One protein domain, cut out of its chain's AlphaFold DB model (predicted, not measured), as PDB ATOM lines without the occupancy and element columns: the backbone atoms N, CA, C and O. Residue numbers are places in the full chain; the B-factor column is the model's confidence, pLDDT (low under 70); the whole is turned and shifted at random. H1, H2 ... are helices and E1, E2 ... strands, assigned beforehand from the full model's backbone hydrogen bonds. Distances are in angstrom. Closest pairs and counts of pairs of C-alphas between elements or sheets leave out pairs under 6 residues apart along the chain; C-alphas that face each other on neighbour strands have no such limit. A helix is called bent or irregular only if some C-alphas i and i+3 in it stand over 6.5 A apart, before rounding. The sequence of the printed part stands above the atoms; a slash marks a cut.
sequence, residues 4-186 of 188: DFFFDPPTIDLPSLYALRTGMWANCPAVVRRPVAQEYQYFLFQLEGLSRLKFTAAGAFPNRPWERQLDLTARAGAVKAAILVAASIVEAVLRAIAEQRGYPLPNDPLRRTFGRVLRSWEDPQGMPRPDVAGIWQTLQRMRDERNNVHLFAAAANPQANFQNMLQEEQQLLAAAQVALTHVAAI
ATOM      1  N   ASP A   4      63.530   0.288 -40.751       82.88
ATOM      2  CA  ASP A   4      64.178  -0.968 -40.365       82.88
ATOM      3  C   ASP A   4      63.118  -1.940 -39.841       82.88
ATOM      4  O   ASP A   4      62.313  -1.565 -38.983       82.88
ATOM      5  N   PHE A   5      63.127  -3.184 -40.326       83.94
ATOM      6  CA  PHE A   5      62.219  -4.246 -39.886       83.94
ATOM      7  C   PHE A   5      62.899  -5.194 -38.909       83.94
ATOM      8  O   PHE A   5      64.065  -5.549 -39.087       83.94
ATOM      9  N   PHE A   6      62.156  -5.651 -37.904       84.88
ATOM     10  CA  PHE A   6      62.672  -6.604 -36.931       84.88
ATOM     11  C   PHE A   6      61.579  -7.417 -36.253       84.88
ATOM     12  O   PHE A   6      60.429  -6.996 -36.162       84.88
ATOM     13  N   PHE A   7      61.968  -8.587 -35.755       84.69
ATOM     14  CA  PHE A   7      61.130  -9.423 -34.909       84.69
ATOM     15  C   PHE A   7      61.321  -9.050 -33.445       84.69
ATOM     16  O   PHE A   7      62.458  -8.906 -32.988       84.69
ATOM     17  N   ASP A   8      60.221  -8.927 -32.707       83.25
ATOM     18  CA  ASP A   8      60.264  -8.784 -31.256       83.25
ATOM     19  C   ASP A   8      59.176  -9.637 -30.571       83.25
ATOM     20  O   ASP A   8      57.986  -9.351 -30.740       83.25
ATOM     21  N   PRO A   9      59.558 -10.690 -29.823       84.88
ATOM     22  CA  PRO A   9      60.936 -11.144 -29.590       84.88
ATOM     23  C   PRO A   9      61.630 -11.629 -30.885       84.88
ATOM     24  O   PRO A   9      60.953 -12.082 -31.809       84.88
ATOM     25  N   PRO A  10      62.977 -11.556 -30.971       82.56
ATOM     26  CA  PRO A  10      63.733 -11.824 -32.202       82.56
ATOM     27  C   PRO A  10      63.841 -13.311 -32.553       82.56
ATOM     28  O   PRO A  10      64.335 -13.670 -33.619       82.56
ATOM     29  N   THR A  11      63.413 -14.181 -31.645       85.62
ATOM     30  CA  THR A  11      63.401 -15.625 -31.821       85.62
ATOM     31  C   THR A  11      61.972 -16.109 -32.010       85.62
ATOM     32  O   THR A  11      61.037 -15.646 -31.352       85.62
ATOM     33  N   ILE A  12      61.807 -17.063 -32.922       86.25
ATOM     34  CA  ILE A  12      60.548 -17.757 -33.168       86.25
ATOM     35  C   ILE A  12      60.806 -19.232 -32.897       86.25
ATOM     36  O   ILE A  12      61.741 -19.807 -33.453       86.25
ATOM     37  N   ASP A  13      59.988 -19.823 -32.033       89.50
ATOM     38  CA  ASP A  13      60.012 -21.258 -31.785       89.50
ATOM     39  C   ASP A  13      59.017 -21.928 -32.734       89.50
ATOM     40  O   ASP A  13      57.808 -21.717 -32.632       89.50
ATOM     41  N   LEU A  14      59.533 -22.675 -33.709       92.06
ATOM     42  CA  LEU A  14      58.718 -23.409 -34.670       92.06
ATOM     43  C   LEU A  14      58.856 -24.909 -34.411       92.06
ATOM     44  O   LEU A  14      59.976 -25.410 -34.273       92.06
ATOM     45  N   PRO A  15      57.747 -25.669 -34.438       94.38
ATOM     46  CA  PRO A  15      57.812 -27.114 -34.300       94.38
ATOM     47  C   PRO A  15      58.637 -27.721 -35.438       94.38
ATOM     48  O   PRO A  15      58.589 -27.268 -36.586       94.38
ATOM     49  N   SER A  16      59.383 -28.782 -35.134       95.56
ATOM     50  CA  SER A  16      60.150 -29.504 -36.149       95.56
ATOM     51  C   SER A  16      59.228 -30.195 -37.159       95.56
ATOM     52  O   SER A  16      58.112 -30.612 -36.837       95.56
ATOM     53  N   LEU A  17      59.722 -30.413 -38.382       94.62
ATOM     54  CA  LEU A  17      58.982 -31.174 -39.398       94.62
ATOM     55  C   LEU A  17      58.633 -32.590 -38.928       94.62
ATOM     56  O   LEU A  17      57.599 -33.127 -39.318       94.62
ATOM     57  N   TYR A  18      59.489 -33.204 -38.104       95.88
ATOM     58  CA  TYR A  18      59.194 -34.500 -37.500       95.88
ATOM     59  C   TYR A  18      57.962 -34.399 -36.595       95.88
ATOM     60  O   TYR A  18      56.989 -35.109 -36.837       95.88
ATOM     61  N   ALA A  19      57.961 -33.454 -35.648       96.44
ATOM     62  CA  ALA A  19      56.848 -33.240 -34.724       96.44
ATOM     63  C   ALA A  19      55.531 -32.932 -35.454       96.44
ATOM     64  O   ALA A  19      54.492 -33.495 -35.117       96.44
ATOM     65  N   LEU A  20      55.570 -32.104 -36.503       95.81
ATOM     66  CA  LEU A  20      54.387 -31.801 -37.315       95.81
ATOM     67  C   LEU A  20      53.846 -33.036 -38.046       95.81
ATOM     68  O   LEU A  20      52.635 -33.238 -38.095       95.81
ATOM     69  N   ARG A  21      54.723 -33.879 -38.601       95.12
ATOM     70  CA  ARG A  21      54.324 -35.086 -39.341       95.12
ATOM     71  C   ARG A  21      53.786 -36.191 -38.442       95.12
ATOM     72  O   ARG A  21      52.892 -36.913 -38.869       95.12
ATOM     73  N   THR A  22      54.379 -36.391 -37.269       94.62
ATOM     74  CA  THR A  22      54.003 -37.485 -36.359       94.62
ATOM     75  C   THR A  22      52.961 -37.072 -35.326       94.62
ATOM     76  O   THR A  22      52.376 -37.943 -34.699       94.62
ATOM     77  N   GLY A  23      52.746 -35.768 -35.141       94.88
ATOM     78  CA  GLY A  23      51.698 -35.197 -34.300       94.88
ATOM     79  C   GLY A  23      50.522 -34.714 -35.144       94.88
ATOM     80  O   GLY A  23      49.693 -35.512 -35.567       94.88
ATOM     81  N   MET A  24      50.471 -33.404 -35.413       94.12
ATOM     82  CA  MET A  24      49.322 -32.741 -36.050       94.12
ATOM     83  C   MET A  24      48.857 -33.427 -37.340       94.12
ATOM     84  O   MET A  24      47.669 -33.660 -37.518       94.12
ATOM     85  N   TRP A  25      49.785 -33.784 -38.228       95.88
ATOM     86  CA  TRP A  25      49.466 -34.350 -39.540       95.88
ATOM     87  C   TRP A  25      49.581 -35.879 -39.586       95.88
ATOM     88  O   TRP A  25      49.704 -36.452 -40.670       95.88
ATOM     89  N   ALA A  26      49.536 -36.562 -38.439       94.88
ATOM     90  CA  ALA A  26      49.669 -38.018 -38.375       94.88
ATOM     91  C   ALA A  26      48.582 -38.753 -39.179       94.88
ATOM     92  O   ALA A  26      48.888 -39.723 -39.877       94.88
ATOM     93  N   ASN A  27      47.347 -38.242 -39.141       92.88
ATOM     94  CA  ASN A  27      46.193 -38.816 -39.844       92.88
ATOM     95  C   ASN A  27      46.179 -38.486 -41.343       92.88
ATOM     96  O   ASN A  27      45.473 -39.119 -42.119       92.88
ATOM     97  N   CYS A  28      46.996 -37.528 -41.783       91.94
ATOM     98  CA  CYS A  28      47.064 -37.139 -43.183       91.94
ATOM     99  C   CYS A  28      47.601 -38.302 -44.049       91.94
ATOM    100  O   CYS A  28      48.569 -38.970 -43.637       91.94
ATOM    101  N   PRO A  29      47.047 -38.530 -45.259       94.00
ATOM    102  CA  PRO A  29      47.538 -39.555 -46.173       94.00
ATOM    103  C   PRO A  29      49.045 -39.440 -46.421       94.00
ATOM    104  O   PRO A  29      49.581 -38.352 -46.645       94.00
ATOM    105  N   ALA A  30      49.749 -40.576 -46.399       93.31
ATOM    106  CA  ALA A  30      51.215 -40.607 -46.414       93.31
ATOM    107  C   ALA A  30      51.836 -39.859 -47.610       93.31
ATOM    108  O   ALA A  30      52.882 -39.228 -47.458       93.31
ATOM    109  N   VAL A  31      51.162 -39.881 -48.767       92.56
ATOM    110  CA  VAL A  31      51.596 -39.226 -50.012       92.56
ATOM    111  C   VAL A  31      51.685 -37.697 -49.901       92.56
ATOM    112  O   VAL A  31      52.558 -37.097 -50.521       92.56
ATOM    113  N   VAL A  32      50.845 -37.062 -49.075       94.25
ATOM    114  CA  VAL A  32      50.820 -35.596 -48.893       94.25
ATOM    115  C   VAL A  32      51.328 -35.142 -47.525       94.25
ATOM    116  O   VAL A  32      51.618 -33.964 -47.341       94.25
ATOM    117  N   ARG A  33      51.518 -36.051 -46.563       94.69
ATOM    118  CA  ARG A  33      51.869 -35.704 -45.176       94.69
ATOM    119  C   ARG A  33      53.128 -34.845 -45.038       94.69
ATOM    120  O   ARG A  33      53.145 -33.885 -44.274       94.69
ATOM    121  N   ARG A  34      54.212 -35.205 -45.737       93.62
ATOM    122  CA  ARG A  34      55.476 -34.449 -45.682       93.62
ATOM    123  C   ARG A  34      55.336 -33.038 -46.272       93.62
ATOM    124  O   ARG A  34      55.676 -32.112 -45.539       93.62
ATOM    125  N   PRO A  35      54.870 -32.851 -47.523       94.56
ATOM    126  CA  PRO A  35      54.719 -31.507 -48.079       94.56
ATOM    127  C   PRO A  35      53.721 -30.664 -47.277       94.56
ATOM    128  O   PRO A  35      54.016 -29.511 -46.993       94.56
ATOM    129  N   VAL A  36      52.618 -31.248 -46.793       95.94
ATOM    130  CA  VAL A  36      51.668 -30.555 -45.904       95.94
ATOM    131  C   VAL A  36      52.345 -30.052 -44.628       95.94
ATOM    132  O   VAL A  36      52.164 -28.898 -44.259       95.94
ATOM    133  N   ALA A  37      53.168 -30.874 -43.971       95.06
ATOM    134  CA  ALA A  37      53.890 -30.440 -42.777       95.06
ATOM    135  C   ALA A  37      54.904 -29.314 -43.063       95.06
ATOM    136  O   ALA A  37      55.103 -28.453 -42.210       95.06
ATOM    137  N   GLN A  38      55.533 -29.304 -44.243       94.69
ATOM    138  CA  GLN A  38      56.451 -28.235 -44.658       94.69
ATOM    139  C   GLN A  38      55.708 -26.921 -44.911       94.69
ATOM    140  O   GLN A  38      56.078 -25.895 -44.345       94.69
ATOM    141  N   GLU A  39      54.627 -26.966 -45.690       95.38
ATOM    142  CA  GLU A  39      53.770 -25.803 -45.947       95.38
ATOM    143  C   GLU A  39      53.145 -25.275 -44.653       95.38
ATOM    144  O   GLU A  39      53.082 -24.069 -44.431       95.38
ATOM    145  N   TYR A  40      52.746 -26.160 -43.736       95.81
ATOM    146  CA  TYR A  40      52.217 -25.743 -42.443       95.81
ATOM    147  C   TYR A  40      53.277 -25.052 -41.576       95.81
ATOM    148  O   TYR A  40      52.978 -24.065 -40.911       95.81
ATOM    149  N   GLN A  41      54.533 -25.508 -41.604       94.69
ATOM    150  CA  GLN A  41      55.623 -24.803 -40.926       94.69
ATOM    151  C   GLN A  41      55.846 -23.401 -41.519       94.69
ATOM    152  O   GLN A  41      56.067 -22.448 -40.772       94.69
ATOM    153  N   TYR A  42      55.737 -23.261 -42.844       92.38
ATOM    154  CA  TYR A  42      55.793 -21.962 -43.516       92.38
ATOM    155  C   TYR A  42      54.612 -21.057 -43.129       92.38
ATOM    156  O   TYR A  42      54.805 -19.879 -42.838       92.38
ATOM    157  N   PHE A  43      53.407 -21.619 -43.030       93.50
ATOM    158  CA  PHE A  43      52.230 -20.923 -42.514       93.50
ATOM    159  C   PHE A  43      52.439 -20.420 -41.077       93.50
ATOM    160  O   PHE A  43      52.200 -19.246 -40.801       93.50
ATOM    161  N   LEU A  44      52.954 -21.264 -40.173       92.44
ATOM    162  CA  LEU A  44      53.285 -20.857 -38.800       92.44
ATOM    163  C   LEU A  44      54.304 -19.714 -38.780       92.44
ATOM    164  O   LEU A  44      54.125 -18.742 -38.049       92.44
ATOM    165  N   PHE A  45      55.336 -19.787 -39.623       90.19
ATOM    166  CA  PHE A  45      56.301 -18.702 -39.758       90.19
ATOM    167  C   PHE A  45      55.644 -17.393 -40.215       90.19
ATOM    168  O   PHE A  45      55.964 -16.339 -39.677       90.19
ATOM    169  N   GLN A  46      54.702 -17.432 -41.161       88.62
ATOM    170  CA  GLN A  46      53.970 -16.236 -41.590       88.62
ATOM    171  C   GLN A  46      53.076 -15.662 -40.482       88.62
ATOM    172  O   GLN A  46      52.994 -14.440 -40.347       88.62
ATOM    173  N   LEU A  47      52.435 -16.510 -39.670       88.44
ATOM    174  CA  LEU A  47      51.643 -16.062 -38.520       88.44
ATOM    175  C   LEU A  47      52.510 -15.355 -37.472       88.44
ATOM    176  O   LEU A  47      52.146 -14.279 -36.999       88.44
ATOM    177  N   GLU A  48      53.669 -15.930 -37.154       87.75
ATOM    178  CA  GLU A  48      54.644 -15.323 -36.242       87.75
ATOM    179  C   GLU A  48      55.248 -14.044 -36.842       87.75
ATOM    180  O   GLU A  48      55.396 -13.031 -36.161       87.75
ATOM    181  N   GLY A  49      55.468 -14.063 -38.159       84.69
ATOM    182  CA  GLY A  49      55.616 -12.909 -39.042       84.69
ATOM    183  C   GLY A  49      54.687 -11.759 -38.674       84.69
ATOM    184  O   GLY A  49      55.104 -10.689 -38.242       84.69
ATOM    185  N   LEU A  50      53.395 -12.006 -38.834       81.56
ATOM    186  CA  LEU A  50      52.333 -11.021 -38.669       81.56
ATOM    187  C   LEU A  50      52.178 -10.499 -37.236       81.56
ATOM    188  O   LEU A  50      51.701  -9.373 -37.054       81.56
ATOM    189  N   SER A  51      52.508 -11.302 -36.224       81.50
ATOM    190  CA  SER A  51      52.335 -10.928 -34.816       81.50
ATOM    191  C   SER A  51      53.555 -10.205 -34.234       81.50
ATOM    192  O   SER A  51      53.377  -9.324 -33.391       81.50
ATOM    193  N   ARG A  52      54.769 -10.537 -34.696       83.06
ATOM    194  CA  ARG A  52      56.037 -10.065 -34.107       83.06
ATOM    195  C   ARG A  52      56.806  -9.066 -34.961       83.06
ATOM    196  O   ARG A  52      57.718  -8.428 -34.440       83.06
ATOM    197  N   LEU A  53      56.495  -8.943 -36.254       84.31
ATOM    198  CA  LEU A  53      57.213  -8.034 -37.145       84.31
ATOM    199  C   LEU A  53      56.835  -6.581 -36.846       84.31
ATOM    200  O   LEU A  53      55.695  -6.140 -37.028       84.31
ATOM    201  N   LYS A  54      57.833  -5.836 -36.391       83.81
ATOM    202  CA  LYS A  54      57.769  -4.413 -36.085       83.81
ATOM    203  C   LYS A  54      58.660  -3.649 -37.054       83.81
ATOM    204  O   LYS A  54      59.559  -4.216 -37.682       83.81
ATOM    205  N   PHE A  55      58.416  -2.351 -37.157       84.25
ATOM    206  CA  PHE A  55      59.322  -1.444 -37.841       84.25
ATOM    207  C   PHE A  55      59.636  -0.216 -36.987       84.25
ATOM    208  O   PHE A  55      58.864   0.169 -36.106       84.25
ATOM    209  N   THR A  56      60.786   0.391 -37.267       83.25
ATOM    210  CA  THR A  56      61.230   1.670 -36.701       83.25
ATOM    211  C   THR A  56      61.842   2.543 -37.801       83.25
ATOM    212  O   THR A  56      62.033   2.093 -38.934       83.25
ATOM    213  N   ALA A  57      62.130   3.806 -37.493       82.56
ATOM    214  CA  ALA A  57      62.854   4.686 -38.407       82.56
ATOM    215  C   ALA A  57      64.252   4.117 -38.715       82.56
ATOM    216  O   ALA A  57      64.910   3.585 -37.819       82.56
ATOM    217  N   ALA A  58      64.710   4.248 -39.962       85.00
ATOM    218  CA  ALA A  58      66.022   3.747 -40.371       85.00
ATOM    219  C   ALA A  58      67.154   4.283 -39.474       85.00
ATOM    220  O   ALA A  58      67.233   5.485 -39.210       85.00
ATOM    221  N   GLY A  59      68.023   3.388 -39.002       83.31
ATOM    222  CA  GLY A  59      69.138   3.696 -38.104       83.31
ATOM    223  C   GLY A  59      68.759   3.810 -36.622       83.31
ATOM    224  O   GLY A  59      69.647   3.935 -35.779       83.31
ATOM    225  N   ALA A  60      67.471   3.724 -36.267       80.56
ATOM    226  CA  ALA A  60      67.001   3.805 -34.880       80.56
ATOM    227  C   ALA A  60      66.941   2.440 -34.163       80.56
ATOM    228  O   ALA A  60      66.510   2.367 -33.008       80.56
ATOM    229  N   PHE A  61      67.384   1.360 -34.817       72.75
ATOM    230  CA  PHE A  61      67.411   0.001 -34.264       72.75
ATOM    231  C   PHE A  61      68.071  -0.128 -32.870       72.75
ATOM    232  O   PHE A  61      67.547  -0.896 -32.061       72.75
ATOM    233  N   PRO A  62      69.159   0.604 -32.529       77.06
ATOM    234  CA  PRO A  62      69.796   0.494 -31.211       77.06
ATOM    235  C   PRO A  62      68.973   1.074 -30.049       77.06
ATOM    236  O   PRO A  62      69.105   0.591 -28.931       77.06
ATOM    237  N   ASN A  63      68.128   2.087 -30.299       68.25
ATOM    238  CA  ASN A  63      67.427   2.848 -29.247       68.25
ATOM    239  C   ASN A  63      65.891   2.692 -29.260       68.25
ATOM    240  O   ASN A  63      65.228   3.294 -28.422       68.25
ATOM    241  N   ARG A  64      65.334   1.927 -30.216       69.38
ATOM    242  CA  ARG A  64      63.916   1.510 -30.397       69.38
ATOM    243  C   ARG A  64      62.814   2.367 -29.724       69.38
ATOM    244  O   ARG A  64      61.933   1.806 -29.077       69.38
ATOM    245  N   PRO A  65      62.756   3.703 -29.887       58.41
ATOM    246  CA  PRO A  65      61.765   4.498 -29.163       58.41
ATOM    247  C   PRO A  65      60.393   4.532 -29.863       58.41
ATOM    248  O   PRO A  65      59.410   4.974 -29.270       58.41
ATOM    249  N   TRP A  66      60.307   4.080 -31.124       58.50
ATOM    250  CA  TRP A  66      59.114   4.175 -31.981       58.50
ATOM    251  C   TRP A  66      58.805   2.851 -32.669       58.50
ATOM    252  O   TRP A  66      58.813   2.742 -33.895       58.50
ATOM    253  N   GLU A  67      58.541   1.830 -31.870       66.56
ATOM    254  CA  GLU A  67      58.096   0.551 -32.395       66.56
ATOM    255  C   GLU A  67      56.652   0.655 -32.884       66.56
ATOM    256  O   GLU A  67      55.746   1.029 -32.133       66.56
ATOM    257  N   ARG A  68      56.420   0.323 -34.153       64.62
ATOM    258  CA  ARG A  68      55.069   0.206 -34.704       64.62
ATOM    259  C   ARG A  68      54.911  -1.150 -35.364       64.62
ATOM    260  O   ARG A  68      55.833  -1.655 -36.003       64.62
ATOM    261  N   GLN A  69      53.736  -1.748 -35.196       69.81
ATOM    262  CA  GLN A  69      53.360  -2.898 -36.011       69.81
ATOM    263  C   GLN A  69      53.272  -2.469 -37.469       69.81
ATOM    264  O   GLN A  69      52.903  -1.325 -37.740       69.81
ATOM    265  N   LEU A  70      53.594  -3.394 -38.377       66.19
ATOM    266  CA  LEU A  70      53.439  -3.195 -39.814       66.19
ATOM    267  C   LEU A  70      52.118  -2.503 -40.151       66.19
ATOM    268  O   LEU A  70      51.052  -2.913 -39.682       66.19
ATOM    269  N   ASP A  71      52.221  -1.459 -40.974       62.81
ATOM    270  CA  ASP A  71      51.051  -0.752 -41.466       62.81
ATOM    271  C   ASP A  71      50.162  -1.668 -42.324       62.81
ATOM    272  O   ASP A  71      50.519  -2.796 -42.692       62.81
ATOM    273  N   LEU A  72      48.968  -1.162 -42.626       59.59
ATOM    274  CA  LEU A  72      47.902  -1.916 -43.275       59.59
ATOM    275  C   LEU A  72      48.347  -2.570 -44.595       59.59
ATOM    276  O   LEU A  72      47.855  -3.645 -44.923       59.59
ATOM    277  N   THR A  73      49.286  -1.980 -45.340       63.09
ATOM    278  CA  THR A  73      49.627  -2.426 -46.701       63.09
ATOM    279  C   THR A  73      50.495  -3.682 -46.722       63.09
ATOM    280  O   THR A  73      50.153  -4.668 -47.377       63.09
ATOM    281  N   ALA A  74      51.586  -3.689 -45.960       67.12
ATOM    282  CA  ALA A  74      52.474  -4.844 -45.860       67.12
ATOM    283  C   ALA A  74      51.836  -5.980 -45.042       67.12
ATOM    284  O   ALA A  74      52.018  -7.158 -45.361       67.12
ATOM    285  N   ARG A  75      51.019  -5.630 -44.037       72.00
ATOM    286  CA  ARG A  75      50.241  -6.600 -43.263       72.00
ATOM    287  C   ARG A  75      49.215  -7.330 -44.137       72.00
ATOM    288  O   ARG A  75      49.148  -8.552 -44.056       72.00
ATOM    289  N   ALA A  76      48.486  -6.622 -45.006       70.81
ATOM    290  CA  ALA A  76      47.531  -7.234 -45.938       70.81
ATOM    291  C   ALA A  76      48.201  -8.275 -46.851       70.81
ATOM    292  O   ALA A  76      47.711  -9.393 -46.996       70.81
ATOM    293  N   GLY A  77      49.378  -7.954 -47.406       75.62
ATOM    294  CA  GLY A  77      50.131  -8.889 -48.250       75.62
ATOM    295  C   GLY A  77      50.499 -10.190 -47.530       75.62
ATOM    296  O   GLY A  77      50.333 -11.278 -48.085       75.62
ATOM    297  N   ALA A  78      50.944 -10.093 -46.276       79.19
ATOM    298  CA  ALA A  78      51.291 -11.255 -45.464       79.19
ATOM    299  C   ALA A  78      50.056 -12.062 -45.014       79.19
ATOM    300  O   ALA A  78      50.092 -13.291 -45.054       79.19
ATOM    301  N   VAL A  79      48.943 -11.406 -44.657       82.19
ATOM    302  CA  VAL A  79      47.671 -12.089 -44.346       82.19
ATOM    303  C   VAL A  79      47.169 -12.863 -45.564       82.19
ATOM    304  O   VAL A  79      46.838 -14.045 -45.457       82.19
ATOM    305  N   LYS A  80      47.183 -12.236 -46.744       82.62
ATOM    306  CA  LYS A  80      46.783 -12.882 -47.994       82.62
ATOM    307  C   LYS A  80      47.665 -14.081 -48.337       82.62
ATOM    308  O   LYS A  80      47.147 -15.135 -48.703       82.62
ATOM    309  N   ALA A  81      48.984 -13.951 -48.188       86.00
ATOM    310  CA  ALA A  81      49.902 -15.069 -48.386       86.00
ATOM    311  C   ALA A  81      49.568 -16.245 -47.449       86.00
ATOM    312  O   ALA A  81      49.492 -17.383 -47.912       86.00
ATOM    313  N   ALA A  82      49.265 -15.968 -46.177       89.25
ATOM    314  CA  ALA A  82      48.888 -16.991 -45.203       89.25
ATOM    315  C   ALA A  82      47.574 -17.700 -45.553       89.25
ATOM    316  O   ALA A  82      47.495 -18.926 -45.452       89.25
ATOM    317  N   ILE A  83      46.569 -16.968 -46.041       89.44
ATOM    318  CA  ILE A  83      45.312 -17.558 -46.529       89.44
ATOM    319  C   ILE A  83      45.571 -18.494 -47.720       89.44
ATOM    320  O   ILE A  83      45.021 -19.595 -47.762       89.44
ATOM    321  N   LEU A  84      46.428 -18.100 -48.668       90.06
ATOM    322  CA  LEU A  84      46.757 -18.918 -49.844       90.06
ATOM    323  C   LEU A  84      47.511 -20.202 -49.477       90.06
ATOM    324  O   LEU A  84      47.207 -21.268 -50.024       90.06
ATOM    325  N   VAL A  85      48.462 -20.119 -48.544       92.25
ATOM    326  CA  VAL A  85      49.176 -21.295 -48.024       92.25
ATOM    327  C   VAL A  85      48.189 -22.229 -47.322       92.25
ATOM    328  O   VAL A  85      48.133 -23.417 -47.640       92.25
ATOM    329  N   ALA A  86      47.332 -21.694 -46.447       93.94
ATOM    330  CA  ALA A  86      46.306 -22.479 -45.766       93.94
ATOM    331  C   ALA A  86      45.342 -23.162 -46.753       93.94
ATOM    332  O   ALA A  86      45.053 -24.350 -46.609       93.94
ATOM    333  N   ALA A  87      44.883 -22.450 -47.789       93.12
ATOM    334  CA  ALA A  87      44.017 -23.004 -48.831       93.12
ATOM    335  C   ALA A  87      44.697 -24.143 -49.602       93.12
ATOM    336  O   ALA A  87      44.063 -25.159 -49.879       93.12
ATOM    337  N   SER A  88      45.991 -24.001 -49.896       93.44
ATOM    338  CA  SER A  88      46.777 -25.020 -50.599       93.44
ATOM    339  C   SER A  88      46.954 -26.288 -49.758       93.44
ATOM    340  O   SER A  88      46.811 -27.397 -50.275       93.44
ATOM    341  N   ILE A  89      47.196 -26.140 -48.449       95.50
ATOM    342  CA  ILE A  89      47.261 -27.270 -47.511       95.50
ATOM    343  C   ILE A  89      45.914 -27.993 -47.459       95.50
ATOM    344  O   ILE A  89      45.854 -29.205 -47.661       95.50
ATOM    345  N   VAL A  90      44.827 -27.252 -47.229       96.44
ATOM    346  CA  VAL A  90      43.469 -27.805 -47.150       96.44
ATOM    347  C   VAL A  90      43.096 -28.541 -48.439       96.44
ATOM    348  O   VAL A  90      42.614 -29.671 -48.375       96.44
ATOM    349  N   GLU A  91      43.362 -27.948 -49.605       95.44
ATOM    350  CA  GLU A  91      43.138 -28.582 -50.908       95.44
ATOM    351  C   GLU A  91      43.895 -29.909 -51.027       95.44
ATOM    352  O   GLU A  91      43.298 -30.916 -51.408       95.44
ATOM    353  N   ALA A  92      45.187 -29.929 -50.685       95.38
ATOM    354  CA  ALA A  92      46.020 -31.122 -50.796       95.38
ATOM    355  C   ALA A  92      45.526 -32.260 -49.891       95.38
ATOM    356  O   ALA A  92      45.438 -33.406 -50.339       95.38
ATOM    357  N   VAL A  93      45.170 -31.950 -48.639       96.75
ATOM    358  CA  VAL A  93      44.684 -32.957 -47.684       96.75
ATOM    359  C   VAL A  93      43.313 -33.484 -48.097       96.75
ATOM    360  O   VAL A  93      43.142 -34.696 -48.228       96.75
ATOM    361  N   LEU A  94      42.354 -32.595 -48.372       97.00
ATOM    362  CA  LEU A  94      41.004 -32.985 -48.783       97.00
ATOM    363  C   LEU A  94      41.011 -33.782 -50.087       97.00
ATOM    364  O   LEU A  94      40.239 -34.730 -50.226       97.00
ATOM    365  N   ARG A  95      41.885 -33.432 -51.034       96.19
ATOM    366  CA  ARG A  95      42.065 -34.197 -52.269       96.19
ATOM    367  C   ARG A  95      42.591 -35.597 -51.984       96.19
ATOM    368  O   ARG A  95      42.025 -36.558 -52.489       96.19
ATOM    369  N   ALA A  96      43.658 -35.719 -51.197       95.81
ATOM    370  CA  ALA A  96      44.265 -37.016 -50.920       95.81
ATOM    371  C   ALA A  96      43.298 -37.962 -50.188       95.81
ATOM    372  O   ALA A  96      43.226 -39.141 -50.524       95.81
ATOM    373  N   ILE A  97      42.516 -37.438 -49.239       96.38
ATOM    374  CA  ILE A  97      41.487 -38.212 -48.531       96.38
ATOM    375  C   ILE A  97      40.344 -38.592 -49.484       96.38
ATOM    376  O   ILE A  97      39.928 -39.746 -49.518       96.38
ATOM    377  N   ALA A  98      39.867 -37.662 -50.319       95.56
ATOM    378  CA  ALA A  98      38.844 -37.956 -51.325       95.56
ATOM    379  C   ALA A  98      39.285 -39.061 -52.304       95.56
ATOM    380  O   ALA A  98      38.491 -39.939 -52.631       95.56
ATOM    381  N   GLU A  99      40.552 -39.055 -52.732       94.62
ATOM    382  CA  GLU A  99      41.127 -40.109 -53.575       94.62
ATOM    383  C   GLU A  99      41.132 -41.473 -52.866       94.62
ATOM    384  O   GLU A  99      40.716 -42.465 -53.460       94.62
ATOM    385  N   GLN A 100      41.537 -41.529 -51.592       94.56
ATOM    386  CA  GLN A 100      41.530 -42.770 -50.806       94.56
ATOM    387  C   GLN A 100      40.122 -43.326 -50.580       94.56
ATOM    388  O   GLN A 100      39.920 -44.538 -50.631       94.56
ATOM    389  N   ARG A 101      39.143 -42.443 -50.378       94.81
ATOM    390  CA  ARG A 101      37.740 -42.808 -50.150       94.81
ATOM    391  C   ARG A 101      36.949 -43.057 -51.433       94.81
ATOM    392  O   ARG A 101      35.758 -43.355 -51.365       94.81
ATOM    393  N   GLY A 102      37.580 -42.911 -52.600       94.38
ATOM    394  CA  GLY A 102      36.928 -43.107 -53.894       94.38
ATOM    395  C   GLY A 102      35.840 -42.073 -54.201       94.38
ATOM    396  O   GLY A 102      34.880 -42.381 -54.906       94.38
ATOM    397  N   TYR A 103      35.950 -40.855 -53.665       95.62
ATOM    398  CA  TYR A 103      35.017 -39.774 -53.977       95.62
ATOM    399  C   TYR A 103      35.196 -39.291 -55.423       95.62
ATOM    400  O   TYR A 103      36.299 -39.362 -55.977       95.62
ATOM    401  N   PRO A 104      34.124 -38.789 -56.066       93.75
ATOM    402  CA  PRO A 104      34.160 -38.432 -57.476       93.75
ATOM    403  C   PRO A 104      35.091 -37.238 -57.715       93.75
ATOM    404  O   PRO A 104      34.776 -36.095 -57.382       93.75
ATOM    405  N   LEU A 105      36.235 -37.504 -58.340       94.75
ATOM    406  CA  LEU A 105      37.212 -36.507 -58.767       94.75
ATOM    407  C   LEU A 105      37.439 -36.601 -60.283       94.75
ATOM    408  O   LEU A 105      37.311 -37.676 -60.866       94.75
ATOM    409  N   PRO A 106      37.818 -35.496 -60.953       92.81
ATOM    410  CA  PRO A 106      38.250 -35.552 -62.344       92.81
ATOM    411  C   PRO A 106      39.398 -36.552 -62.547       92.81
ATOM    412  O   PRO A 106      40.384 -36.522 -61.807       92.81
ATOM    413  N   ASN A 107      39.304 -37.379 -63.593       91.56
ATOM    414  CA  ASN A 107      40.352 -38.348 -63.935       91.56
ATOM    415  C   ASN A 107      41.705 -37.660 -64.153       91.56
ATOM    416  O   ASN A 107      42.705 -38.089 -63.586       91.56
ATOM    417  N   ASP A 108      41.710 -36.553 -64.900       92.50
ATOM    418  CA  ASP A 108      42.893 -35.726 -65.140       92.50
ATOM    419  C   ASP A 108      43.322 -34.967 -63.863       92.50
ATOM    420  O   ASP A 108      42.574 -34.093 -63.397       92.50
ATOM    421  N   PRO A 109      44.523 -35.241 -63.314       87.44
ATOM    422  CA  PRO A 109      45.053 -34.559 -62.136       87.44
ATOM    423  C   PRO A 109      45.165 -33.037 -62.278       87.44
ATOM    424  O   PRO A 109      44.960 -32.334 -61.288       87.44
ATOM    425  N   LEU A 110      45.445 -32.515 -63.479       87.50
ATOM    426  CA  LEU A 110      45.579 -31.070 -63.726       87.50
ATOM    427  C   LEU A 110      44.247 -30.338 -63.583       87.50
ATOM    428  O   LEU A 110      44.194 -29.140 -63.317       87.50
ATOM    429  N   ARG A 111      43.145 -31.073 -63.722       88.94
ATOM    430  CA  ARG A 111      41.802 -30.537 -63.566       88.94
ATOM    431  C   ARG A 111      41.281 -30.678 -62.141       88.94
ATOM    432  O   ARG A 111      40.119 -30.358 -61.927       88.94
ATOM    433  N   ARG A 112      42.063 -31.142 -61.163       89.69
ATOM    434  CA  ARG A 112      41.639 -31.274 -59.754       89.69
ATOM    435  C   ARG A 112      41.900 -29.981 -58.973       89.69
ATOM    436  O   ARG A 112      42.659 -29.982 -58.016       89.69
ATOM    437  N   THR A 113      41.289 -28.881 -59.416       91.12
ATOM    438  CA  THR A 113      41.369 -27.578 -58.734       91.12
ATOM    439  C   THR A 113      40.621 -27.596 -57.402       91.12
ATOM    440  O   THR A 113      39.698 -28.396 -57.236       91.12
ATOM    441  N   PHE A 114      40.917 -26.659 -56.498       92.50
ATOM    442  CA  PHE A 114      40.274 -26.608 -55.180       92.50
ATOM    443  C   PHE A 114      38.743 -26.628 -55.256       92.50
ATOM    444  O   PHE A 114      38.101 -27.424 -54.583       92.50
ATOM    445  N   GLY A 115      38.138 -25.854 -56.162       92.62
ATOM    446  CA  GLY A 115      36.683 -25.881 -56.351       92.62
ATOM    447  C   GLY A 115      36.131 -27.232 -56.836       92.62
ATOM    448  O   GLY A 115      34.986 -27.567 -56.556       92.62
ATOM    449  N   ARG A 116      36.919 -28.033 -57.561       93.81
ATOM    450  CA  ARG A 116      36.538 -29.401 -57.959       93.81
ATOM    451  C   ARG A 116      36.786 -30.416 -56.849       93.81
ATOM    452  O   ARG A 116      36.002 -31.347 -56.727       93.81
ATOM    453  N   VAL A 117      37.816 -30.209 -56.031       95.62
ATOM    454  CA  VAL A 117      38.030 -30.983 -54.804       95.62
ATOM    455  C   VAL A 117      36.857 -30.765 -53.854       95.62
ATOM    456  O   VAL A 117      36.259 -31.746 -53.437       95.62
ATOM    457  N   LEU A 118      36.446 -29.518 -53.598       95.75
ATOM    458  CA  LEU A 118      35.281 -29.231 -52.752       95.75
ATOM    459  C   LEU A 118      34.017 -29.922 -53.270       95.75
ATOM    460  O   LEU A 118      33.353 -30.588 -52.495       95.75
ATOM    461  N   ARG A 119      33.743 -29.903 -54.579       95.50
ATOM    462  CA  ARG A 119      32.598 -30.645 -55.140       95.50
ATOM    463  C   ARG A 119      32.609 -32.150 -54.848       95.50
ATOM    464  O   ARG A 119      31.553 -32.739 -54.688       95.50
ATOM    465  N   SER A 120      33.775 -32.791 -54.740       96.31
ATOM    466  CA  SER A 120      33.835 -34.212 -54.339       96.31
ATOM    467  C   SER A 120      33.401 -34.444 -52.880       96.31
ATOM    468  O   SER A 120      32.990 -35.546 -52.508       96.31
ATOM    469  N   TRP A 121      33.460 -33.388 -52.066       97.06
ATOM    470  CA  TRP A 121      33.032 -33.355 -50.672       97.06
ATOM    471  C   TRP A 121      31.567 -32.942 -50.491       97.06
ATOM    472  O   TRP A 121      31.108 -32.826 -49.356       97.06
ATOM    473  N   GLU A 122      30.825 -32.789 -51.584       96.56
ATOM    474  CA  GLU A 122      29.367 -32.729 -51.579       96.56
ATOM    475  C   GLU A 122      28.791 -34.151 -51.738       96.56
ATOM    476  O   GLU A 122      29.413 -35.061 -52.312       96.56
ATOM    477  N   ASP A 123      27.610 -34.369 -51.177       93.38
ATOM    478  CA  ASP A 123      26.777 -35.533 -51.447       93.38
ATOM    479  C   ASP A 123      25.994 -35.350 -52.771       93.38
ATOM    480  O   ASP A 123      26.054 -34.285 -53.395       93.38
ATOM    481  N   PRO A 124      25.274 -36.377 -53.262       91.94
ATOM    482  CA  PRO A 124      24.488 -36.264 -54.494       91.94
ATOM    483  C   PRO A 124      23.397 -35.179 -54.474       91.94
ATOM    484  O   PRO A 124      22.912 -34.791 -55.535       91.94
ATOM    485  N   GLN A 125      23.001 -34.704 -53.292       92.19
ATOM    486  CA  GLN A 125      22.018 -33.647 -53.077       92.19
ATOM    487  C   GLN A 125      22.667 -32.252 -53.025       92.19
ATOM    488  O   GLN A 125      21.957 -31.255 -52.912       92.19
ATOM    489  N   GLY A 126      23.998 -32.168 -53.141       92.31
ATOM    490  CA  GLY A 126      24.757 -30.922 -53.072       92.31
ATOM    491  C   GLY A 126      25.024 -30.441 -51.644       92.31
ATOM    492  O   GLY A 126      25.446 -29.300 -51.456       92.31
ATOM    493  N   MET A 127      24.783 -31.277 -50.630       95.94
ATOM    494  CA  MET A 127      25.059 -30.953 -49.232       95.94
ATOM    495  C   MET A 127      26.485 -31.364 -48.855       95.94
ATOM    496  O   MET A 127      26.983 -32.384 -49.336       95.94
ATOM    497  N   PRO A 128      27.174 -30.610 -47.983       97.19
ATOM    498  CA  PRO A 128      28.502 -30.998 -47.536       97.19
ATOM    499  C   PRO A 128      28.460 -32.315 -46.767       97.19
ATOM    500  O   PRO A 128      27.622 -32.515 -45.885       97.19
ATOM    501  N   ARG A 129      29.419 -33.197 -47.053       96.19
ATOM    502  CA  ARG A 129      29.604 -34.436 -46.294       96.19
ATOM    503  C   ARG A 129      29.860 -34.131 -44.807       96.19
ATOM    504  O   ARG A 129      30.477 -33.104 -44.503       96.19
ATOM    505  N   PRO A 130      29.470 -35.031 -43.880       95.50
ATOM    506  CA  PRO A 130      29.553 -34.785 -42.436       95.50
ATOM    507  C   PRO A 130      30.929 -34.317 -41.952       95.50
ATOM    508  O   PRO A 130      31.018 -33.391 -41.150       95.50
ATOM    509  N   ASP A 131      31.997 -34.892 -42.507       95.88
ATOM    510  CA  ASP A 131      33.372 -34.590 -42.102       95.88
ATOM    511  C   ASP A 131      33.803 -33.153 -42.395       95.88
ATOM    512  O   ASP A 131      34.750 -32.679 -41.782       95.88
ATOM    513  N   VAL A 132      33.148 -32.450 -43.322       96.38
ATOM    514  CA  VAL A 132      33.486 -31.059 -43.671       96.38
ATOM    515  C   VAL A 132      32.350 -30.081 -43.395       96.38
ATOM    516  O   VAL A 132      32.555 -28.875 -43.517       96.38
ATOM    517  N   ALA A 133      31.172 -30.563 -42.990       96.19
ATOM    518  CA  ALA A 133      29.982 -29.738 -42.790       96.19
ATOM    519  C   ALA A 133      30.238 -28.558 -41.834       96.19
ATOM    520  O   ALA A 133      29.858 -27.429 -42.136       96.19
ATOM    521  N   GLY A 134      30.963 -28.793 -40.733       95.38
ATOM    522  CA  GLY A 134      31.285 -27.761 -39.738       95.38
ATOM    523  C   GLY A 134      32.234 -26.659 -40.223       95.38
ATOM    524  O   GLY A 134      32.263 -25.581 -39.637       95.38
ATOM    525  N   ILE A 135      32.986 -26.896 -41.302       96.12
ATOM    526  CA  ILE A 135      33.944 -25.934 -41.871       96.12
ATOM    527  C   ILE A 135      33.581 -25.511 -43.299       96.12
ATOM    528  O   ILE A 135      34.342 -24.793 -43.945       96.12
ATOM    529  N   TRP A 136      32.423 -25.935 -43.808       96.69
ATOM    530  CA  TRP A 136      32.084 -25.828 -45.225       96.69
ATOM    531  C   TRP A 136      32.092 -24.390 -45.748       96.69
ATOM    532  O   TRP A 136      32.707 -24.105 -46.775       96.69
ATOM    533  N   GLN A 137      31.483 -23.463 -45.006       94.50
ATOM    534  CA  GLN A 137      31.470 -22.043 -45.372       94.50
ATOM    535  C   GLN A 137      32.887 -21.458 -45.435       94.50
ATOM    536  O   GLN A 137      33.213 -20.707 -46.354       94.50
ATOM    537  N   THR A 138      33.759 -21.848 -44.502       93.06
ATOM    538  CA  THR A 138      35.168 -21.437 -44.504       93.06
ATOM    539  C   THR A 138      35.888 -21.955 -45.744       93.06
ATOM    540  O   THR A 138      36.595 -21.193 -46.398       93.06
ATOM    541  N   LEU A 139      35.673 -23.220 -46.114       94.38
ATOM    542  CA  LEU A 139      36.264 -23.819 -47.313       94.38
ATOM    543  C   LEU A 139      35.838 -23.088 -48.593       94.38
ATOM    544  O   LEU A 139      36.676 -22.794 -49.449       94.38
ATOM    545  N   GLN A 140      34.549 -22.758 -48.710       93.06
ATOM    546  CA  GLN A 140      34.022 -21.985 -49.835       93.06
ATOM    547  C   GLN A 140      34.664 -20.596 -49.902       93.06
ATOM    548  O   GLN A 140      35.144 -20.194 -50.960       93.06
ATOM    549  N   ARG A 141      34.770 -19.908 -48.762       89.62
ATOM    550  CA  ARG A 141      35.381 -18.578 -48.690       89.62
ATOM    551  C   ARG A 141      36.876 -18.606 -49.031       89.62
ATOM    552  O   ARG A 141      37.334 -17.787 -49.818       89.62
ATOM    553  N   MET A 142      37.628 -19.593 -48.537       89.62
ATOM    554  CA  MET A 142      39.040 -19.792 -48.905       89.62
ATOM    555  C   MET A 142      39.220 -20.043 -50.411       89.62
ATOM    556  O   MET A 142      40.164 -19.531 -51.015       89.62
ATOM    557  N   ARG A 143      38.326 -20.825 -51.036       89.88
ATOM    558  CA  ARG A 143      38.316 -21.028 -52.496       89.88
ATOM    559  C   ARG A 143      38.105 -19.706 -53.229       89.88
ATOM    560  O   ARG A 143      38.778 -19.467 -54.230       89.88
ATOM    561  N   ASP A 144      37.172 -18.887 -52.761       85.31
ATOM    562  CA  ASP A 144      36.824 -17.628 -53.414       85.31
ATOM    563  C   ASP A 144      37.972 -16.618 -53.310       85.31
ATOM    564  O   ASP A 144      38.398 -16.094 -54.338       85.31
ATOM    565  N   GLU A 145      38.586 -16.457 -52.135       79.25
ATOM    566  CA  GLU A 145      39.749 -15.565 -51.980       79.25
ATOM    567  C   GLU A 145      40.972 -16.012 -52.785       79.25
ATOM    568  O   GLU A 145      41.729 -15.184 -53.291       79.25
ATOM    569  N   ARG A 146      41.166 -17.323 -52.974       77.81
ATOM    570  CA  ARG A 146      42.236 -17.822 -53.848       77.81
ATOM    571  C   ARG A 146      42.052 -17.368 -55.299       77.81
ATOM    572  O   ARG A 146      43.041 -17.137 -55.993       77.81
ATOM    573  N   ASN A 147      40.807 -17.285 -55.764       68.81
ATOM    574  CA  ASN A 147      40.481 -16.949 -57.148       68.81
ATOM    575  C   ASN A 147      40.280 -15.444 -57.364       68.81
ATOM    576  O   ASN A 147      40.375 -14.972 -58.499       68.81
ATOM    577  N   ASN A 148      40.008 -14.685 -56.303       66.19
ATOM    578  CA  ASN A 148      39.756 -13.258 -56.400       66.19
ATOM    579  C   ASN A 148      41.061 -12.465 -56.543       66.19
ATOM    580  O   ASN A 148      41.942 -12.438 -55.680       66.19
ATOM    581  N   VAL A 149      41.163 -11.704 -57.631       53.12
ATOM    582  CA  VAL A 149      42.111 -10.593 -57.729       53.12
ATOM    583  C   VAL A 149      41.474  -9.409 -56.993       53.12
ATOM    584  O   VAL A 149      40.782  -8.603 -57.603       53.12
ATOM    585  N   HIS A 150      41.666  -9.334 -55.671       56.22
ATOM    586  CA  HIS A 150      41.049  -8.346 -54.759       56.22
ATOM    587  C   HIS A 150      41.059  -6.893 -55.270       56.22
ATOM    588  O   HIS A 150      40.132  -6.139 -54.992       56.22
ATOM    589  N   LEU A 151      42.061  -6.508 -56.069       53.56
ATOM    590  CA  LEU A 151      42.135  -5.182 -56.690       53.56
ATOM    591  C   LEU A 151      40.940  -4.880 -57.606       53.56
ATOM    592  O   LEU A 151      40.483  -3.745 -57.633       53.56
ATOM    593  N   PHE A 152      40.410  -5.870 -58.325       49.50
ATOM    594  CA  PHE A 152      39.289  -5.669 -59.246       49.50
ATOM    595  C   PHE A 152      37.953  -5.505 -58.505       49.50
ATOM    596  O   PHE A 152      37.158  -4.637 -58.849       49.50
ATOM    597  N   ALA A 153      37.727  -6.288 -57.443       54.62
ATOM    598  CA  ALA A 153      36.524  -6.189 -56.614       54.62
ATOM    599  C   ALA A 153      36.515  -4.916 -55.747       54.62
ATOM    600  O   ALA A 153      35.490  -4.243 -55.654       54.62
ATOM    601  N   ALA A 154      37.661  -4.545 -55.166       55.53
ATOM    602  CA  ALA A 154      37.802  -3.311 -54.397       55.53
ATOM    603  C   ALA A 154      37.686  -2.060 -55.286       55.53
ATOM    604  O   ALA A 154      37.039  -1.096 -54.893       55.53
ATOM    605  N   ALA A 155      38.233  -2.085 -56.510       57.66
ATOM    606  CA  ALA A 155      38.079  -0.983 -57.465       57.66
ATOM    607  C   ALA A 155      36.624  -0.781 -57.929       57.66
ATOM    608  O   ALA A 155      36.246   0.332 -58.288       57.66
ATOM    609  N   ALA A 156      35.804  -1.836 -57.912       57.28
ATOM    610  CA  ALA A 156      34.395  -1.779 -58.294       57.28
ATOM    611  C   ALA A 156      33.460  -1.307 -57.161       57.28
ATOM    612  O   ALA A 156      32.293  -1.017 -57.429       57.28
ATOM    613  N   ASN A 157      33.941  -1.216 -55.914       61.56
ATOM    614  CA  ASN A 157      33.144  -0.801 -54.759       61.56
ATOM    615  C   ASN A 157      33.692   0.509 -54.148       61.56
ATOM    616  O   ASN A 157      34.667   0.474 -53.398       61.56
ATOM    617  N   PRO A 158      33.036   1.662 -54.382       56.31
ATOM    618  CA  PRO A 158      33.454   2.964 -53.850       56.31
ATOM    619  C   PRO A 158      33.482   3.056 -52.316       56.31
ATOM    620  O   PRO A 158      34.064   3.991 -51.773       56.31
ATOM    621  N   GLN A 159      32.839   2.113 -51.616       56.50
ATOM    622  CA  GLN A 159      32.820   2.021 -50.153       56.50
ATOM    623  C   GLN A 159      33.747   0.932 -49.597       56.50
ATOM    624  O   GLN A 159      33.788   0.740 -48.380       56.50
ATOM    625  N   ALA A 160      34.501   0.220 -50.445       59.56
ATOM    626  CA  ALA A 160      35.500  -0.741 -49.993       59.56
ATOM    627  C   ALA A 160      36.674  -0.002 -49.334       59.56
ATOM    628  O   ALA A 160      37.699   0.288 -49.949       59.56
ATOM    629  N   ASN A 161      36.516   0.325 -48.052       65.00
ATOM    630  CA  ASN A 161      37.612   0.793 -47.225       65.00
ATOM    631  C   ASN A 161      38.594  -0.370 -47.030       65.00
ATOM    632  O   ASN A 161      38.220  -1.450 -46.571       65.00
ATOM    633  N   PHE A 162      39.864  -0.126 -47.341       64.94
ATOM    634  CA  PHE A 162      40.962  -1.074 -47.170       64.94
ATOM    635  C   PHE A 162      41.038  -1.657 -45.743       64.94
ATOM    636  O   PHE A 162      41.445  -2.800 -45.557       64.94
ATOM    637  N   GLN A 163      40.591  -0.903 -44.730       64.94
ATOM    638  CA  GLN A 163      40.489  -1.382 -43.347       64.94
ATOM    639  C   GLN A 163      39.456  -2.505 -43.166       64.94
ATOM    640  O   GLN A 163      39.741  -3.474 -42.467       64.94
ATOM    641  N   ASN A 164      38.290  -2.408 -43.816       70.38
ATOM    642  CA  ASN A 164      37.250  -3.441 -43.741       70.38
ATOM    643  C   ASN A 164      37.731  -4.729 -44.417       70.38
ATOM    644  O   ASN A 164      37.587  -5.811 -43.856       70.38
ATOM    645  N   MET A 165      38.399  -4.597 -45.568       69.94
ATOM    646  CA  MET A 165      39.006  -5.725 -46.279       69.94
ATOM    647  C   MET A 165      40.039  -6.450 -45.407       69.94
ATOM    648  O   MET A 165      39.998  -7.671 -45.289       69.94
ATOM    649  N   LEU A 166      40.929  -5.713 -44.738       71.75
ATOM    650  CA  LEU A 166      41.919  -6.319 -43.847       71.75
ATOM    651  C   LEU A 166      41.256  -7.032 -42.659       71.75
ATOM    652  O   LEU A 166      41.687  -8.116 -42.270       71.75
ATOM    653  N   GLN A 167      40.201  -6.451 -42.084       78.12
ATOM    654  CA  GLN A 167      39.451  -7.091 -41.004       78.12
ATOM    655  C   GLN A 167      38.806  -8.401 -41.473       78.12
ATOM    656  O   GLN A 167      38.882  -9.412 -40.771       78.12
ATOM    657  N   GLU A 168      38.215  -8.409 -42.665       78.69
ATOM    658  CA  GLU A 168      37.639  -9.600 -43.284       78.69
ATOM    659  C   GLU A 168      38.695 -10.678 -43.557       78.69
ATOM    660  O   GLU A 168      38.468 -11.846 -43.228       78.69
ATOM    661  N   GLU A 169      39.853 -10.305 -44.105       79.75
ATOM    662  CA  GLU A 169      40.980 -11.213 -44.335       79.75
ATOM    663  C   GLU A 169      41.515 -11.780 -43.014       79.75
ATOM    664  O   GLU A 169      41.815 -12.967 -42.912       79.75
ATOM    665  N   GLN A 170      41.580 -10.969 -41.959       82.56
ATOM    666  CA  GLN A 170      42.053 -11.413 -40.650       82.56
ATOM    667  C   GLN A 170      41.062 -12.377 -39.978       82.56
ATOM    668  O   GLN A 170      41.478 -13.368 -39.373       82.56
ATOM    669  N   GLN A 171      39.755 -12.149 -40.140       86.25
ATOM    670  CA  GLN A 171      38.720 -13.113 -39.746       86.25
ATOM    671  C   GLN A 171      38.838 -14.417 -40.539       86.25
ATOM    672  O   GLN A 171      38.725 -15.502 -39.965       86.25
ATOM    673  N   LEU A 172      39.091 -14.332 -41.847       86.31
ATOM    674  CA  LEU A 172      39.285 -15.519 -42.671       86.31
ATOM    675  C   LEU A 172      40.552 -16.280 -42.280       86.31
ATOM    676  O   LEU A 172      40.520 -17.504 -42.230       86.31
ATOM    677  N   LEU A 173      41.644 -15.590 -41.953       87.44
ATOM    678  CA  LEU A 173      42.874 -16.212 -41.472       87.44
ATOM    679  C   LEU A 173      42.645 -16.975 -40.158       87.44
ATOM    680  O   LEU A 173      43.175 -18.072 -39.979       87.44
ATOM    681  N   ALA A 174      41.833 -16.431 -39.249       88.56
ATOM    682  CA  ALA A 174      41.425 -17.141 -38.038       88.56
ATOM    683  C   ALA A 174      40.579 -18.384 -38.370       88.56
ATOM    684  O   ALA A 174      40.851 -19.475 -37.868       88.56
ATOM    685  N   ALA A 175      39.605 -18.258 -39.275       88.88
ATOM    686  CA  ALA A 175      38.790 -19.386 -39.723       88.88
ATOM    687  C   ALA A 175      39.623 -20.464 -40.450       88.88
ATOM    688  O   ALA A 175      39.384 -21.658 -40.273       88.88
ATOM    689  N   ALA A 176      40.641 -20.066 -41.215       90.31
ATOM    690  CA  ALA A 176      41.554 -20.970 -41.905       90.31
ATOM    691  C   ALA A 176      42.364 -21.832 -40.922       90.31
ATOM    692  O   ALA A 176      42.558 -23.017 -41.176       90.31
ATOM    693  N   GLN A 177      42.774 -21.286 -39.771       91.94
ATOM    694  CA  GLN A 177      43.432 -22.068 -38.712       91.94
ATOM    695  C   GLN A 177      42.509 -23.149 -38.136       91.94
ATOM    696  O   GLN A 177      42.939 -24.286 -37.912       91.94
ATOM    697  N   VAL A 178      41.226 -22.822 -37.952       93.94
ATOM    698  CA  VAL A 178      40.208 -23.795 -37.532       93.94
ATOM    699  C   VAL A 178      40.048 -24.883 -38.595       93.94
ATOM    700  O   VAL A 178      40.094 -26.066 -38.265       93.94
ATOM    701  N   ALA A 179      39.945 -24.505 -39.872       92.75
ATOM    702  CA  ALA A 179      39.838 -25.458 -40.975       92.75
ATOM    703  C   ALA A 179      41.065 -26.381 -41.073       92.75
ATOM    704  O   ALA A 179      40.899 -27.583 -41.250       92.75
ATOM    705  N   LEU A 180      42.284 -25.857 -40.900       94.25
ATOM    706  CA  LEU A 180      43.514 -26.658 -40.891       94.25
ATOM    707  C   LEU A 180      43.506 -27.701 -39.771       94.25
ATOM    708  O   LEU A 180      43.798 -28.867 -40.020       94.25
ATOM    709  N   THR A 181      43.127 -27.294 -38.559       94.19
ATOM    710  CA  THR A 181      43.024 -28.199 -37.404       94.19
ATOM    711  C   THR A 181      41.965 -29.275 -37.635       94.19
ATOM    712  O   THR A 181      42.201 -30.452 -37.377       94.19
ATOM    713  N   HIS A 182      40.809 -28.881 -38.172       96.31
ATOM    714  CA  HIS A 182      39.711 -29.792 -38.478       96.31
ATOM    715  C   HIS A 182      40.111 -30.821 -39.537       96.31
ATOM    716  O   HIS A 182      39.940 -32.018 -39.337       96.31
ATOM    717  N   VAL A 183      40.699 -30.369 -40.646       93.56
ATOM    718  CA  VAL A 183      41.123 -31.239 -41.751       93.56
ATOM    719  C   VAL A 183      42.265 -32.169 -41.331       93.56
ATOM    720  O   VAL A 183      42.305 -33.314 -41.774       93.56
ATOM    721  N   ALA A 184      43.151 -31.730 -40.432       92.19
ATOM    722  CA  ALA A 184      44.180 -32.582 -39.833       92.19
ATOM    723  C   ALA A 184      43.598 -33.744 -39.005       92.19
ATOM    724  O   ALA A 184      44.227 -34.797 -38.889       92.19
ATOM    725  N   ALA A 185      42.399 -33.565 -38.444       94.44
ATOM    726  CA  ALA A 185      41.719 -34.562 -37.623       94.44
ATOM    727  C   ALA A 185      40.866 -35.558 -38.430       94.44
ATOM    728  O   ALA A 185      40.460 -36.578 -37.874       94.44
ATOM    729  N   ILE A 186      40.605 -35.303 -39.719       92.94
ATOM    730  CA  ILE A 186      39.829 -36.219 -40.565       92.94
ATOM    731  C   ILE A 186      40.618 -37.523 -40.736       92.94
ATOM    732  O   ILE A 186      41.757 -37.521 -41.204       92.94
TER     733      ILE A 186
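Overview. This is residues 4 to 186 of the 188 residues of an uncharacterized protein of Hyphomicrobiales bacterium (UniProt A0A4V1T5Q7). Three long helices, H2, H3 and H8, run side by side, their centres making a triangle, with H3 packed on both H2 and H8; the shorter H6 crosses H3 and H8, and H4 packs on H3 and H6. A small two-stranded sheet, E1 and E2, sits at one end of this body, E2 running straight on from H2, while H1 packs on H2 toward the other end and the loop of residues 155 to 161 sticks out. The printed part has 183 residues, with eight named helices and two named strands in the order E1 H1 H2 E2 H3 H4 H5 H6 H7 H8; the sheet's order is E1 - E2, antiparallel, and the class is mostly helix. It is only just compact, close to loose, with a radius of gyration of the C-alphas of 18.8 A, and it spans 61 by 47 by 28 A.

Along the chain. Begin with the sheet: find C-alpha 4 at (64.178, -0.968, -40.365), where E1, residues 4 to 7, begins. Its partner E2, residues 53 to 57, measures 14.0 A. Just before E2 comes H2, residues 30 to 52, 33.3 A long; it is irregular, with C-alphas 31 and 34 lying 7.5 A apart, and has a kink of 26 degrees near residue 37. Go on to C-alpha 72 at (47.902, -1.916, -43.275); from there H3, residues 72 to 100, runs 42.0 A and is the longest helix. H8, residues 162 to 185, runs 34.8 A and ends at C-alpha 185, (41.719, -34.562, -37.623). The shorter helices are H1, residues 17 to 22; H4, residues 114 to 120; H5, residues 130 to 133; H6, residues 136 to 147, 17.1 A long; and H7, residues 150 to 155.

Arrangement. Look first at E1 and E2, antiparallel at 151 degrees, where N 6 and O 54 are 3.0 A apart and N 54 and O 6 are 2.9 A apart, both within hydrogen-bond range. Residues 54 to 55 of E2 also pair antiparallel with residues 68 to 69. Next, at the sheet, the C-alphas of Phe 7 in E1 and Arg 52 in H2 are 5.2 A apart. H2 touches H1 with its residues 33 to 41 alone, closest at the C-alphas of Leu 20 and Ala 37, 5.7 A, at a steep tilt of 55 degrees. The hub is H3, which touches four helices. It touches H2 at a shallow tilt of 17 degrees, opposite ways, with the C-alphas of Val 36 and Ile 89 closest at 5.7 A. It touches H8 at a shallow tilt of 28 degrees, the same way, closest at Ile 83 and Leu 173, whose C-alphas are 5.8 A apart. H2 and H8 are near each other. With residues 83 to 87 alone H3 touches H6, at a steep tilt of 61 degrees; the C-alphas of Ala 87 and Met 142 are closest, 5.9 A. With residues 91 to 98 alone it touches H4, the C-alphas of Glu 91 and Phe 114 closest at 5.5 A. H6 also touches H4, closest at the C-alphas of Gly 115 and Arg 143, 6.4 A, and H8, closest at those of Thr 138 and Ala 175, 6.3 A. H5 is close to H8 but not clearly touching, with the C-alphas of Val 132 and Val 183 7.9 A apart. H7 touches no helix, and H6 and H7 meet only through their link. Each O i to N i+4 pair is within hydrogen-bond range in H1, H3, H4, H6, H7 and H8, and 17 of 19 are in H2; H5 is too short for such a pair.

Size, cuts and confidence. The two C-alphas farthest apart are those of Asn 63 and Pro 124, 63.3 A. The printed part has no cut. Look for the long links at residues 58 to 71, E2 to H3, and 101 to 113, H3 to H4. Residues 155 to 161, of which 155 belongs to H7, stand free. The mean pLDDT of the printed part is 85.6; it falls under 70 at residues 63 to 74, 147 to 163 and 165.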